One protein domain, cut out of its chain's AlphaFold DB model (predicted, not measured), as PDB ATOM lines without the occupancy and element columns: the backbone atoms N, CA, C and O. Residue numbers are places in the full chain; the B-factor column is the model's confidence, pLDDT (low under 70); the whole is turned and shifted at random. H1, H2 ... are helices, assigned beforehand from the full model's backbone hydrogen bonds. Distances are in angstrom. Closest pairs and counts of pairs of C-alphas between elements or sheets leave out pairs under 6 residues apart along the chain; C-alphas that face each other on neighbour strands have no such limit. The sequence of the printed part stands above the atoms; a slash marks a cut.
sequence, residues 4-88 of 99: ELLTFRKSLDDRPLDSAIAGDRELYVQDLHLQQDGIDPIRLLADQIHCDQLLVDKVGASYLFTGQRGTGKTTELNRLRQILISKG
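AT A GLANCE: This is residues 4 to 88 of the 99 residues of an uncharacterized protein of Daphnia pulex (UniProt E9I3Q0). Two longer helices, H3 and H4, pack on each other at 40 degrees and run the same way, and a long loop, residues 56 to 72, folds back from the end of H3 to the beginning of H4. On the N-terminal side of this pair come the short helix H2 and then H1, whose residues 4 to 10 stick out as a free arm at one end of an elongated, loosely built model. The printed part has 85 residues with four named helices, in the order H1, H2, H3, H4, and no named strand; its class is all helix. The whole is loose, with a radius of gyration of the C-alphas of 15.4 A, and the C-alphas span 53 by 29 by 23 A.

IN THESE COORDINATES: Begin with the longest helix, H3, residues 41 to 55: find C-alpha 41 at (271.744, 250.476, 414.119), from where the helix runs 20.9 A to C-alpha 55 at (257.726, 263.759, 406.188). Next look at H4, residues 73 to 86, which measures 19.9 A from first to last C-alpha and ends with C-alpha 86 at (263.679, 262.215, 423.696). Go back along the chain to H2, residues 22 to 27, with 9.2 A between its first and last C-alphas. Before it you find H1, residues 4 to 12, which begins with C-alpha 4 at (277.277, 240.468, 448.926) and is 12.4 A long.

HOW THE PARTS SIT: Start at Ile 42 in H3 and Leu 80 in H4: their C-alphas, 5.9 A apart, are the closest of the two helices. H3 and H4 touch, with 9 pairs of C-alphas within 8 A. Their lines stand at a steep tilt of 40 degrees, and they run the same way. Their centres are 12.4 A apart. H2 touches no helix; it is apart from H1, H3 and H4. H1 also touches no helix, and its residues 4 to 10 stand free. In the backbones of H1, H3 and H4 every O i to N i+4 pair is within hydrogen-bond range; in H2 it is 1 of 2.

THE WHOLE: To see the full length, look from Glu 4 to Val 56, whose C-alphas are the two farthest apart, at 53.1 A. The printed part runs from residue 4 to 88 without a cut. The link from H1 to H2, with 9 residues, is short; those from H2 to H3, 13 residues, and from H3 to H4, 17 residues, are long. The B-factor column shows a mean pLDDT of 84.1 for the printed part, with residues 4 to 12 and 56 to 58 under 70.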
ATOM      1  N   GLU A   4     276.494 240.910 450.085       66.38
ATOM      2  CA  GLU A   4     277.277 240.468 448.926       66.38
ATOM      3  C   GLU A   4     276.592 239.355 448.125       66.38
ATOM      4  O   GLU A   4     276.603 239.395 446.898       66.38
ATOM      5  N   LEU A   5     275.927 238.401 448.787       69.00
ATOM      6  CA  LEU A   5     275.201 237.321 448.107       69.00
ATOM      7  C   LEU A   5     273.966 237.832 447.353       69.00
ATOM      8  O   LEU A   5     273.613 237.293 446.305       69.00
ATOM      9  N   LEU A   6     273.314 238.879 447.866       66.88
ATOM     10  CA  LEU A   6     272.191 239.527 447.185       66.88
ATOM     11  C   LEU A   6     272.665 240.330 445.969       66.88
ATOM     12  O   LEU A   6     272.018 240.280 444.924       66.88
ATOM     13  N   THR A   7     273.795 241.027 446.088       61.62
ATOM     14  CA  THR A   7     274.418 241.756 444.975       61.62
ATOM     15  C   THR A   7     274.902 240.798 443.886       61.62
ATOM     16  O   THR A   7     274.602 241.008 442.713       61.62
ATOM     17  N   PHE A   8     275.560 239.699 444.267       61.78
ATOM     18  CA  PHE A   8     276.009 238.662 443.337       61.78
ATOM     19  C   PHE A   8     274.832 237.995 442.617       61.78
ATOM     20  O   PHE A   8     274.823 237.919 441.391       61.78
ATOM     21  N   ARG A   9     273.777 237.601 443.342       69.19
ATOM     22  CA  ARG A   9     272.557 237.066 442.721       69.19
ATOM     23  C   ARG A   9     271.930 238.058 441.735       69.19
ATOM     24  O   ARG A   9     271.571 237.651 440.641       69.19
ATOM     25  N   LYS A  10     271.840 239.346 442.085       60.78
ATOM     26  CA  LYS A  10     271.325 240.382 441.173       60.78
ATOM     27  C   LYS A  10     272.176 240.545 439.913       60.78
ATOM     28  O   LYS A  10     271.619 240.837 438.866       60.78
ATOM     29  N   SER A  11     273.494 240.358 440.005       60.56
ATOM     30  CA  SER A  11     274.382 240.383 438.832       60.56
ATOM     31  C   SER A  11     274.244 239.155 437.927       60.56
ATOM     32  O   SER A  11     274.686 239.195 436.785       60.56
ATOM     33  N   LEU A  12     273.633 238.074 438.426       66.69
ATOM     34  CA  LEU A  12     273.365 236.845 437.677       66.69
ATOM     35  C   LEU A  12     271.962 236.805 437.057       66.69
ATOM     36  O   LEU A  12     271.690 235.913 436.254       66.69
ATOM     37  N   ASP A  13     271.068 237.725 437.428       70.00
ATOM     38  CA  ASP A  13     269.728 237.789 436.845       70.00
ATOM     39  C   ASP A  13     269.817 238.371 435.426       70.00
ATOM     40  O   ASP A  13     270.003 239.576 435.236       70.00
ATOM     41  N   ASP A  14     269.665 237.498 434.427       70.94
ATOM     42  CA  ASP A  14     269.534 237.858 433.012       70.94
ATOM     43  C   ASP A  14     268.179 238.542 432.785       70.94
ATOM     44  O   ASP A  14     267.158 237.908 432.494       70.94
ATOM     45  N   ARG A  15     268.161 239.856 433.016       82.88
ATOM     46  CA  ARG A  15     267.002 240.725 432.814       82.88
ATOM     47  C   ARG A  15     267.323 241.832 431.809       82.88
ATOM     48  O   ARG A  15     268.468 242.279 431.734       82.88
ATOM     49  N   PRO A  16     266.314 242.346 431.088       85.06
ATOM     50  CA  PRO A  16     266.483 243.541 430.276       85.06
ATOM     51  C   PRO A  16     266.971 244.721 431.117       85.06
ATOM     52  O   PRO A  16     266.499 244.929 432.241       85.06
ATOM     53  N   LEU A  17     267.887 245.503 430.551       87.12
ATOM     54  CA  LEU A  17     268.322 246.765 431.140       87.12
ATOM     55  C   LEU A  17     267.445 247.907 430.614       87.12
ATOM     56  O   LEU A  17     267.064 247.927 429.438       87.12
ATOM     57  N   ASP A  18     267.148 248.876 431.475       88.75
ATOM     58  CA  ASP A  18     266.520 250.138 431.087       88.75
ATOM     59  C   ASP A  18     267.427 251.318 431.437       88.75
ATOM     60  O   ASP A  18     267.622 251.664 432.596       88.75
ATOM     61  N   SER A  19     267.945 251.994 430.412       83.50
ATOM     62  CA  SER A  19     268.815 253.167 430.567       83.50
ATOM     63  C   SER A  19     268.177 254.367 431.293       83.50
ATOM     64  O   SER A  19     268.900 255.308 431.652       83.50
ATOM     65  N   ALA A  20     266.855 254.362 431.514       84.69
ATOM     66  CA  ALA A  20     266.176 255.320 432.390       84.69
ATOM     67  C   ALA A  20     266.430 255.054 433.885       84.69
ATOM     68  O   ALA A  20     266.326 255.975 434.697       84.69
ATOM     69  N   ILE A  21     266.800 253.827 434.255       87.56
ATOM     70  CA  ILE A  21     267.136 253.433 435.623       87.56
ATOM     71  C   ILE A  21     268.645 253.619 435.826       87.56
ATOM     72  O   ILE A  21     269.459 253.063 435.092       87.56
ATOM     73  N   ALA A  22     269.038 254.392 436.844       84.88
ATOM     74  CA  ALA A  22     270.445 254.731 437.082       84.88
ATOM     75  C   ALA A  22     271.347 253.490 437.244       84.88
ATOM     76  O   ALA A  22     272.390 253.414 436.605       84.88
ATOM     77  N   GLY A  23     270.912 252.492 438.023       84.88
ATOM     78  CA  GLY A  23     271.682 251.258 438.224       84.88
ATOM     79  C   GLY A  23     271.818 250.398 436.964       84.88
ATOM     80  O   GLY A  23     272.832 249.738 436.778       84.88
ATOM     81  N   ASP A  24     270.840 250.434 436.060       87.06
ATOM     82  CA  ASP A  24     270.894 249.691 434.793       87.06
ATOM     83  C   ASP A  24     271.827 250.368 433.795       87.06
ATOM     84  O   ASP A  24     272.513 249.699 433.024       87.06
ATOM     85  N   ARG A  25     271.885 251.704 433.829       84.25
ATOM     86  CA  ARG A  25     272.801 252.487 432.999       84.25
ATOM     87  C   ARG A  25     274.264 252.159 433.293       84.25
ATOM     88  O   ARG A  25     275.061 252.157 432.364       84.25
ATOM     89  N   GLU A  26     274.605 251.871 434.547       85.50
ATOM     90  CA  GLU A  26     275.960 251.456 434.944       85.50
ATOM     91  C   GLU A  26     276.330 250.059 434.423       85.50
ATOM     92  O   GLU A  26     277.503 249.782 434.186       85.50
ATOM     93  N   LEU A  27     275.338 249.189 434.217       85.06
ATOM     94  CA  LEU A  27     275.526 247.836 433.685       85.06
ATOM     95  C   LEU A  27     275.530 247.794 432.151       85.06
ATOM     96  O   LEU A  27     275.938 246.794 431.561       85.06
ATOM     97  N   TYR A  28     275.059 248.856 431.496       84.88
ATOM     98  CA  TYR A  28     274.990 248.931 430.044       84.88
ATOM     99  C   TYR A  28     276.374 249.177 429.432       84.88
ATOM    100  O   TYR A  28     277.028 250.183 429.712       84.88
ATOM    101  N   VAL A  29     276.794 248.289 428.532       86.00
ATOM    102  CA  VAL A  29     278.035 248.452 427.767       86.00
ATOM    103  C   VAL A  29     277.737 249.277 426.521       86.00
ATOM    104  O   VAL A  29     277.101 248.794 425.585       86.00
ATOM    105  N   GLN A  30     278.198 250.529 426.514       83.06
ATOM    106  CA  GLN A  30     278.080 251.381 425.334       83.06
ATOM    107  C   GLN A  30     278.819 250.759 424.151       83.06
ATOM    108  O   GLN A  30     279.847 250.105 424.314       83.06
ATOM    109  N   ASP A  31     278.264 250.972 422.963       84.50
ATOM    110  CA  ASP A  31     278.879 250.630 421.686       84.50
ATOM    111  C   ASP A  31     279.119 249.130 421.421       84.50
ATOM    112  O   ASP A  31     279.688 248.764 420.394       84.50
ATOM    113  N   LEU A  32     278.596 248.242 422.278       84.06
ATOM    114  CA  LEU A  32     278.713 246.785 422.129       84.06
ATOM    115  C   LEU A  32     278.182 246.266 420.780       84.06
ATOM    116  O   LEU A  32     278.665 245.263 420.258       84.06
ATOM    117  N   HIS A  33     277.170 246.940 420.236       83.38
ATOM    118  CA  HIS A  33     276.483 246.558 419.002       83.38
ATOM    119  C   HIS A  33     276.760 247.512 417.833       83.38
ATOM    120  O   HIS A  33     276.012 247.496 416.851       83.38
ATOM    121  N   LEU A  34     277.816 248.335 417.911       88.12
ATOM    122  CA  LEU A  34     278.259 249.097 416.746       88.12
ATOM    123  C   LEU A  34     278.710 248.148 415.635       88.12
ATOM    124  O   LEU A  34     279.371 247.134 415.868       88.12
ATOM    125  N   GLN A  35     278.369 248.503 414.402       88.38
ATOM    126  CA  GLN A  35     278.931 247.849 413.226       88.38
ATOM    127  C   GLN A  35     280.394 248.279 413.026       88.38
ATOM    128  O   GLN A  35     280.858 249.237 413.640       88.38
ATOM    129  N   GLN A  36     281.124 247.581 412.147       81.19
ATOM    130  CA  GLN A  36     282.562 247.807 411.913       81.19
ATOM    131  C   GLN A  36     282.911 249.261 411.544       81.19
ATOM    132  O   GLN A  36     284.002 249.721 411.867       81.19
ATOM    133  N   ASP A  37     281.964 249.997 410.963       87.12
ATOM    134  CA  ASP A  37     282.123 251.402 410.571       87.12
ATOM    135  C   ASP A  37     281.676 252.403 411.658       87.12
ATOM    136  O   ASP A  37     281.507 253.592 411.391       87.12
ATOM    137  N   GLY A  38     281.425 251.937 412.887       88.56
ATOM    138  CA  GLY A  38     280.907 252.764 413.984       88.56
ATOM    139  C   GLY A  38     279.421 253.112 413.851       88.56
ATOM    140  O   GLY A  38     278.917 253.977 414.566       88.56
ATOM    141  N   ILE A  39     278.708 252.453 412.933       90.25
ATOM    142  CA  ILE A  39     277.275 252.668 412.724       90.25
ATOM    143  C   ILE A  39     276.501 252.021 413.870       90.25
ATOM    144  O   ILE A  39     276.616 250.821 414.124       90.25
ATOM    145  N   ASP A  40     275.680 252.831 414.531       93.12
ATOM    146  CA  ASP A  40     274.751 252.398 415.564       93.12
ATOM    147  C   ASP A  40     273.377 252.110 414.942       93.12
ATOM    148  O   ASP A  40     272.646 253.053 414.606       93.12
ATOM    149  N   PRO A  41     272.992 250.832 414.785       92.19
ATOM    150  CA  PRO A  41     271.744 250.476 414.119       92.19
ATOM    151  C   PRO A  41     270.509 250.992 414.869       92.19
ATOM    152  O   PRO A  41     269.497 251.290 414.238       92.19
ATOM    153  N   ILE A  42     270.581 251.143 416.197       94.00
ATOM    154  CA  ILE A  42     269.456 251.642 416.995       94.00
ATOM    155  C   ILE A  42     269.256 253.140 416.788       94.00
ATOM    156  O   ILE A  42     268.117 253.585 416.634       94.00
ATOM    157  N   ARG A  43     270.339 253.921 416.729       93.88
ATOM    158  CA  ARG A  43     270.242 255.350 416.386       93.88
ATOM    159  C   ARG A  43     269.767 255.551 414.955       93.88
ATOM    160  O   ARG A  43     268.852 256.341 414.747       93.88
ATOM    161  N   LEU A  44     270.319 254.791 414.007       94.00
ATOM    162  CA  LEU A  44     269.906 254.856 412.606       94.00
ATOM    163  C   LEU A  44     268.403 254.581 412.453       94.00
ATOM    164  O   LEU A  44     267.696 255.331 411.783       94.00
ATOM    165  N   LEU A  45     267.903 253.544 413.129       93.69
ATOM    166  CA  LEU A  45     266.482 253.219 413.136       93.69
ATOM    167  C   LEU A  45     265.640 254.327 413.785       93.69
ATOM    168  O   LEU A  45     264.594 254.688 413.252       93.69
ATOM    169  N   ALA A  46     266.082 254.894 414.911       94.00
ATOM    170  CA  ALA A  46     265.373 255.989 415.568       94.00
ATOM    171  C   ALA A  46     265.262 257.233 414.672       94.00
ATOM    172  O   ALA A  46     264.207 257.868 414.618       94.00
ATOM    173  N   ASP A  47     266.343 257.571 413.968       92.94
ATOM    174  CA  ASP A  47     266.375 258.689 413.031       92.94
ATOM    175  C   ASP A  47     265.448 258.436 411.841       92.94
ATOM    176  O   ASP A  47     264.683 259.325 411.468       92.94
ATOM    177  N   GLN A  48     265.424 257.210 411.310       91.19
ATOM    178  CA  GLN A  48     264.490 256.830 410.252       91.19
ATOM    179  C   GLN A  48     263.027 256.967 410.701       91.19
ATOM    180  O   GLN A  48     262.229 257.580 409.996       91.19
ATOM    181  N   ILE A  49     262.674 256.448 411.884       90.62
ATOM    182  CA  ILE A  49     261.312 256.551 412.440       90.62
ATOM    183  C   ILE A  49     260.902 258.019 412.613       90.62
ATOM    184  O   ILE A  49     259.775 258.396 412.289       90.62
ATOM    185  N   HIS A  50     261.815 258.852 413.115       88.56
ATOM    186  CA  HIS A  50     261.555 260.272 413.321       88.56
ATOM    187  C   HIS A  50     261.343 261.022 411.999       88.56
ATOM    188  O   HIS A  50     260.390 261.791 411.875       88.56
ATOM    189  N   CYS A  51     262.180 260.764 410.991       86.31
ATOM    190  CA  CYS A  51     262.015 261.337 409.655       86.31
ATOM    191  C   CYS A  51     260.686 260.919 409.010       86.31
ATOM    192  O   CYS A  51     259.992 261.765 408.448       86.31
ATOM    193  N   ASP A  52     260.299 259.648 409.132       84.19
ATOM    194  CA  ASP A  52     259.021 259.135 408.626       84.19
ATOM    195  C   ASP A  52     257.815 259.864 409.242       84.19
ATOM    196  O   ASP A  52     256.854 260.170 408.533       84.19
ATOM    197  N   GLN A  53     257.862 260.163 410.547       78.44
ATOM    198  CA  GLN A  53     256.815 260.941 411.218       78.44
ATOM    199  C   GLN A  53     256.723 262.373 410.682       78.44
ATOM    200  O   GLN A  53     255.620 262.874 410.490       78.44
ATOM    201  N   LEU A  54     257.864 263.022 410.430       76.75
ATOM    202  CA  LEU A  54     257.906 264.413 409.969       76.75
ATOM    203  C   LEU A  54     257.515 264.583 408.497       76.75
ATOM    204  O   LEU A  54     256.956 265.612 408.132       76.75
ATOM    205  N   LEU A  55     257.852 263.614 407.641       72.38
ATOM    206  CA  LEU A  55     257.726 263.759 406.188       72.38
ATOM    207  C   LEU A  55     256.427 263.187 405.616       72.38
ATOM    208  O   LEU A  55     256.041 263.568 404.512       72.38
ATOM    209  N   VAL A  56     255.785 262.245 406.312       66.81
ATOM    210  CA  VAL A  56     254.724 261.411 405.716       66.81
ATOM    211  C   VAL A  56     253.356 261.616 406.387       66.81
ATOM    212  O   VAL A  56     252.427 260.873 406.087       66.81
ATOM    213  N   ASP A  57     253.200 262.585 407.301       63.78
ATOM    214  CA  ASP A  57     251.986 262.748 408.133       63.78
ATOM    215  C   ASP A  57     251.506 261.408 408.743       63.78
ATOM    216  O   ASP A  57     250.316 261.161 408.968       63.78
ATOM    217  N   LYS A  58     252.443 260.484 409.002       64.38
ATOM    218  CA  LYS A  58     252.133 259.191 409.612       64.38
ATOM    219  C   LYS A  58     251.773 259.430 411.073       64.38
ATOM    220  O   LYS A  58     252.639 259.669 411.908       64.38
ATOM    221  N   VAL A  59     250.488 259.282 411.386       70.94
ATOM    222  CA  VAL A  59     249.940 259.424 412.748       70.94
ATOM    223  C   VAL A  59     250.422 258.303 413.692       70.94
ATOM    224  O   VAL A  59     250.359 258.442 414.910       70.94
ATOM    225  N   GLY A  60     250.963 257.201 413.158       76.69
ATOM    226  CA  GLY A  60     251.574 256.128 413.946       76.69
ATOM    227  C   GLY A  60     252.207 255.033 413.085       76.69
ATOM    228  O   GLY A  60     251.904 254.907 411.898       76.69
ATOM    229  N   ALA A  61     253.092 254.239 413.690       84.69
ATOM    230  CA  ALA A  61     253.731 253.085 413.063       84.69
ATOM    231  C   ALA A  61     253.932 251.961 414.088       84.69
ATOM    232  O   ALA A  61     254.226 252.223 415.256       84.69
ATOM    233  N   SER A  62     253.796 250.716 413.633       88.94
ATOM    234  CA  SER A  62     254.030 249.515 414.437       88.94
ATOM    235  C   SER A  62     255.213 248.745 413.869       88.94
ATOM    236  O   SER A  62     255.281 248.513 412.663       88.94
ATOM    237  N   TYR A  63     256.119 248.320 414.746       90.62
ATOM    238  CA  TYR A  63     257.323 247.576 414.384       90.62
ATOM    239  C   TYR A  63     257.344 246.246 415.133       90.62
ATOM    240  O   TYR A  63     257.093 246.204 416.337       90.62
ATOM    241  N   LEU A  64     257.652 245.164 414.418       91.50
ATOM    242  CA  LEU A  64     257.842 243.837 414.992       91.50
ATOM    243  C   LEU A  64     259.331 243.503 414.981       91.50
ATOM    244  O   LEU A  64     259.953 243.454 413.922       91.50
ATOM    245  N   PHE A  65     259.877 243.228 416.160       90.88
ATOM    246  CA  PHE A  65     261.262 242.808 416.327       90.88
ATOM    247  C   PHE A  65     261.301 241.358 416.786       90.88
ATOM    248  O   PHE A  65     260.642 240.982 417.754       90.88
ATOM    249  N   THR A  66     262.096 240.542 416.104       90.56
ATOM    250  CA  THR A  66     262.275 239.128 416.432       90.56
ATOM    251  C   THR A  66     263.753 238.808 416.626       90.56
ATOM    252  O   THR A  66     264.639 239.576 416.254       90.56
ATOM    253  N   GLY A  67     264.034 237.674 417.260       87.00
ATOM    254  CA  GLY A  67     265.382 237.126 417.364       87.00
ATOM    255  C   GLY A  67     265.554 236.237 418.589       87.00
ATOM    256  O   GLY A  67     264.668 236.143 419.440       87.00
ATOM    257  N   GLN A  68     266.709 235.586 418.680       86.12
ATOM    258  CA  GLN A  68     266.971 234.543 419.675       86.12
ATOM    259  C   GLN A  68     266.934 235.075 421.113       86.12
ATOM    260  O   GLN A  68     267.229 236.245 421.367       86.12
ATOM    261  N   ARG A  69     266.534 234.242 422.079       83.06
ATOM    262  CA  ARG A  69     266.529 234.616 423.505       83.06
ATOM    263  C   ARG A  69     267.958 234.935 423.976       83.06
ATOM    264  O   ARG A  69     268.905 234.316 423.510       83.06
ATOM    265  N   GLY A  70     268.101 235.914 424.873       82.38
ATOM    266  CA  GLY A  70     269.399 236.298 425.443       82.38
ATOM    267  C   GLY A  70     270.278 237.184 424.549       82.38
ATOM    268  O   GLY A  70     271.366 237.561 424.955       82.38
ATOM    269  N   THR A  71     269.829 237.581 423.351       84.81
ATOM    270  CA  THR A  71     270.625 238.449 422.456       84.81
ATOM    271  C   THR A  71     270.493 239.950 422.752       84.81
ATOM    272  O   THR A  71     270.776 240.764 421.882       84.81
ATOM    273  N   GLY A  72     269.970 240.343 423.918       87.12
ATOM    274  CA  GLY A  72     269.858 241.759 424.301       87.12
ATOM    275  C   GLY A  72     268.762 242.578 423.598       87.12
ATOM    276  O   GLY A  72     268.714 243.790 423.776       87.12
ATOM    277  N   LYS A  73     267.843 241.952 422.843       90.19
ATOM    278  CA  LYS A  73     266.782 242.667 422.092       90.19
ATOM    279  C   LYS A  73     265.988 243.639 422.959       90.19
ATOM    280  O   LYS A  73     265.865 244.800 422.606       90.19
ATOM    281  N   THR A  74     265.463 243.177 424.093       90.81
ATOM    282  CA  THR A  74     264.638 244.015 424.974       90.81
ATOM    283  C   THR A  74     265.437 245.198 425.523       90.81
ATOM    284  O   THR A  74     264.912 246.303 425.591       90.81
ATOM    285  N   THR A  75     266.726 245.005 425.817       91.50
ATOM    286  CA  THR A  75     267.637 246.081 426.231       91.50
ATOM    287  C   THR A  75     267.816 247.134 425.130       91.50
ATOM    288  O   THR A  75     267.610 248.323 425.375       91.50
ATOM    289  N   GLU A  76     268.128 246.724 423.898       93.19
ATOM    290  CA  GLU A  76     268.290 247.671 422.782       93.19
ATOM    291  C   GLU A  76     266.958 248.320 422.353       93.19
ATOM    292  O   GLU A  76     266.937 249.477 421.937       93.19
ATOM    293  N   LEU A  77     265.821 247.637 422.521       92.94
ATOM    294  CA  LEU A  77     264.495 248.226 422.294       92.94
ATOM    295  C   LEU A  77     264.109 249.237 423.379       92.94
ATOM    296  O   LEU A  77     263.508 250.263 423.060       92.94
ATOM    297  N   ASN A  78     264.499 249.013 424.637       92.44
ATOM    298  CA  ASN A  78     264.369 250.024 425.689       92.44
ATOM    299  C   ASN A  78     265.221 251.255 425.362       92.44
ATOM    300  O   ASN A  78     264.758 252.387 425.499       92.44
ATOM    301  N   ARG A  79     266.439 251.054 424.850       93.44
ATOM    302  CA  ARG A  79     267.299 252.143 424.372       93.44
ATOM    303  C   ARG A  79     266.660 252.913 423.211       93.44
ATOM    304  O   ARG A  79     266.591 254.139 423.272       93.44
ATOM    305  N   LEU A  80     266.131 252.215 422.203       94.06
ATOM    306  CA  LEU A  80     265.381 252.823 421.096       94.06
ATOM    307  C   LEU A  80     264.203 253.654 421.611       94.06
ATOM    308  O   LEU A  80     264.022 254.802 421.206       94.06
ATOM    309  N   ARG A  81     263.427 253.092 422.543       93.75
ATOM    310  CA  ARG A  81     262.302 253.771 423.189       93.75
ATOM    311  C   ARG A  81     262.733 255.090 423.822       93.75
ATOM    312  O   ARG A  81     262.080 256.099 423.574       93.75
ATOM    313  N   GLN A  82     263.820 255.109 424.594       93.12
ATOM    314  CA  GLN A  82     264.304 256.345 425.219       93.12
ATOM    315  C   GLN A  82     264.736 257.386 424.179       93.12
ATOM    316  O   GLN A  82     264.421 258.568 424.327       93.12
ATOM    317  N   ILE A  83     265.393 256.962 423.095       93.94
ATOM    318  CA  ILE A  83     265.776 257.868 422.002       93.94
ATOM    319  C   ILE A  83     264.528 258.480 421.354       93.94
ATOM    320  O   ILE A  83     264.460 259.695 421.184       93.94
ATOM    321  N   LEU A  84     263.517 257.671 421.036       92.62
ATOM    322  CA  LEU A  84     262.271 258.147 420.428       92.62
ATOM    323  C   LEU A  84     261.487 259.081 421.365       92.62
ATOM    324  O   LEU A  84     261.015 260.127 420.922       92.62
ATOM    325  N   ILE A  85     261.415 258.763 422.664       92.81
ATOM    326  CA  ILE A  85     260.807 259.642 423.679       92.81
ATOM    327  C   ILE A  85     261.548 260.982 423.745       92.81
ATOM    328  O   ILE A  85     260.909 262.031 423.766       92.81
ATOM    329  N   SER A  86     262.886 260.976 423.704       92.81
ATOM    330  CA  SER A  86     263.679 262.215 423.696       92.81
ATOM    331  C   SER A  86     263.439 263.084 422.453       92.81
ATOM    332  O   SER A  86     263.620 264.298 422.505       92.81
ATOM    333  N   LYS A  87     262.978 262.473 421.353       91.38
ATOM    334  CA  LYS A  87     262.578 263.140 420.105       91.38
ATOM    335  C   LYS A  87     261.092 263.546 420.085       91.38
ATOM    336  O   LYS A  87     260.611 264.021 419.061       91.38
ATOM    337  N   GLY A  88     260.369 263.368 421.196       89.19
ATOM    338  CA  GLY A  88     258.969 263.778 421.362       89.19
ATOM    339  C   GLY A  88     257.926 262.723 420.983       89.19
ATOM    340  O   GLY A  88     256.738 263.036 420.959       89.19
TER     341      GLY A  88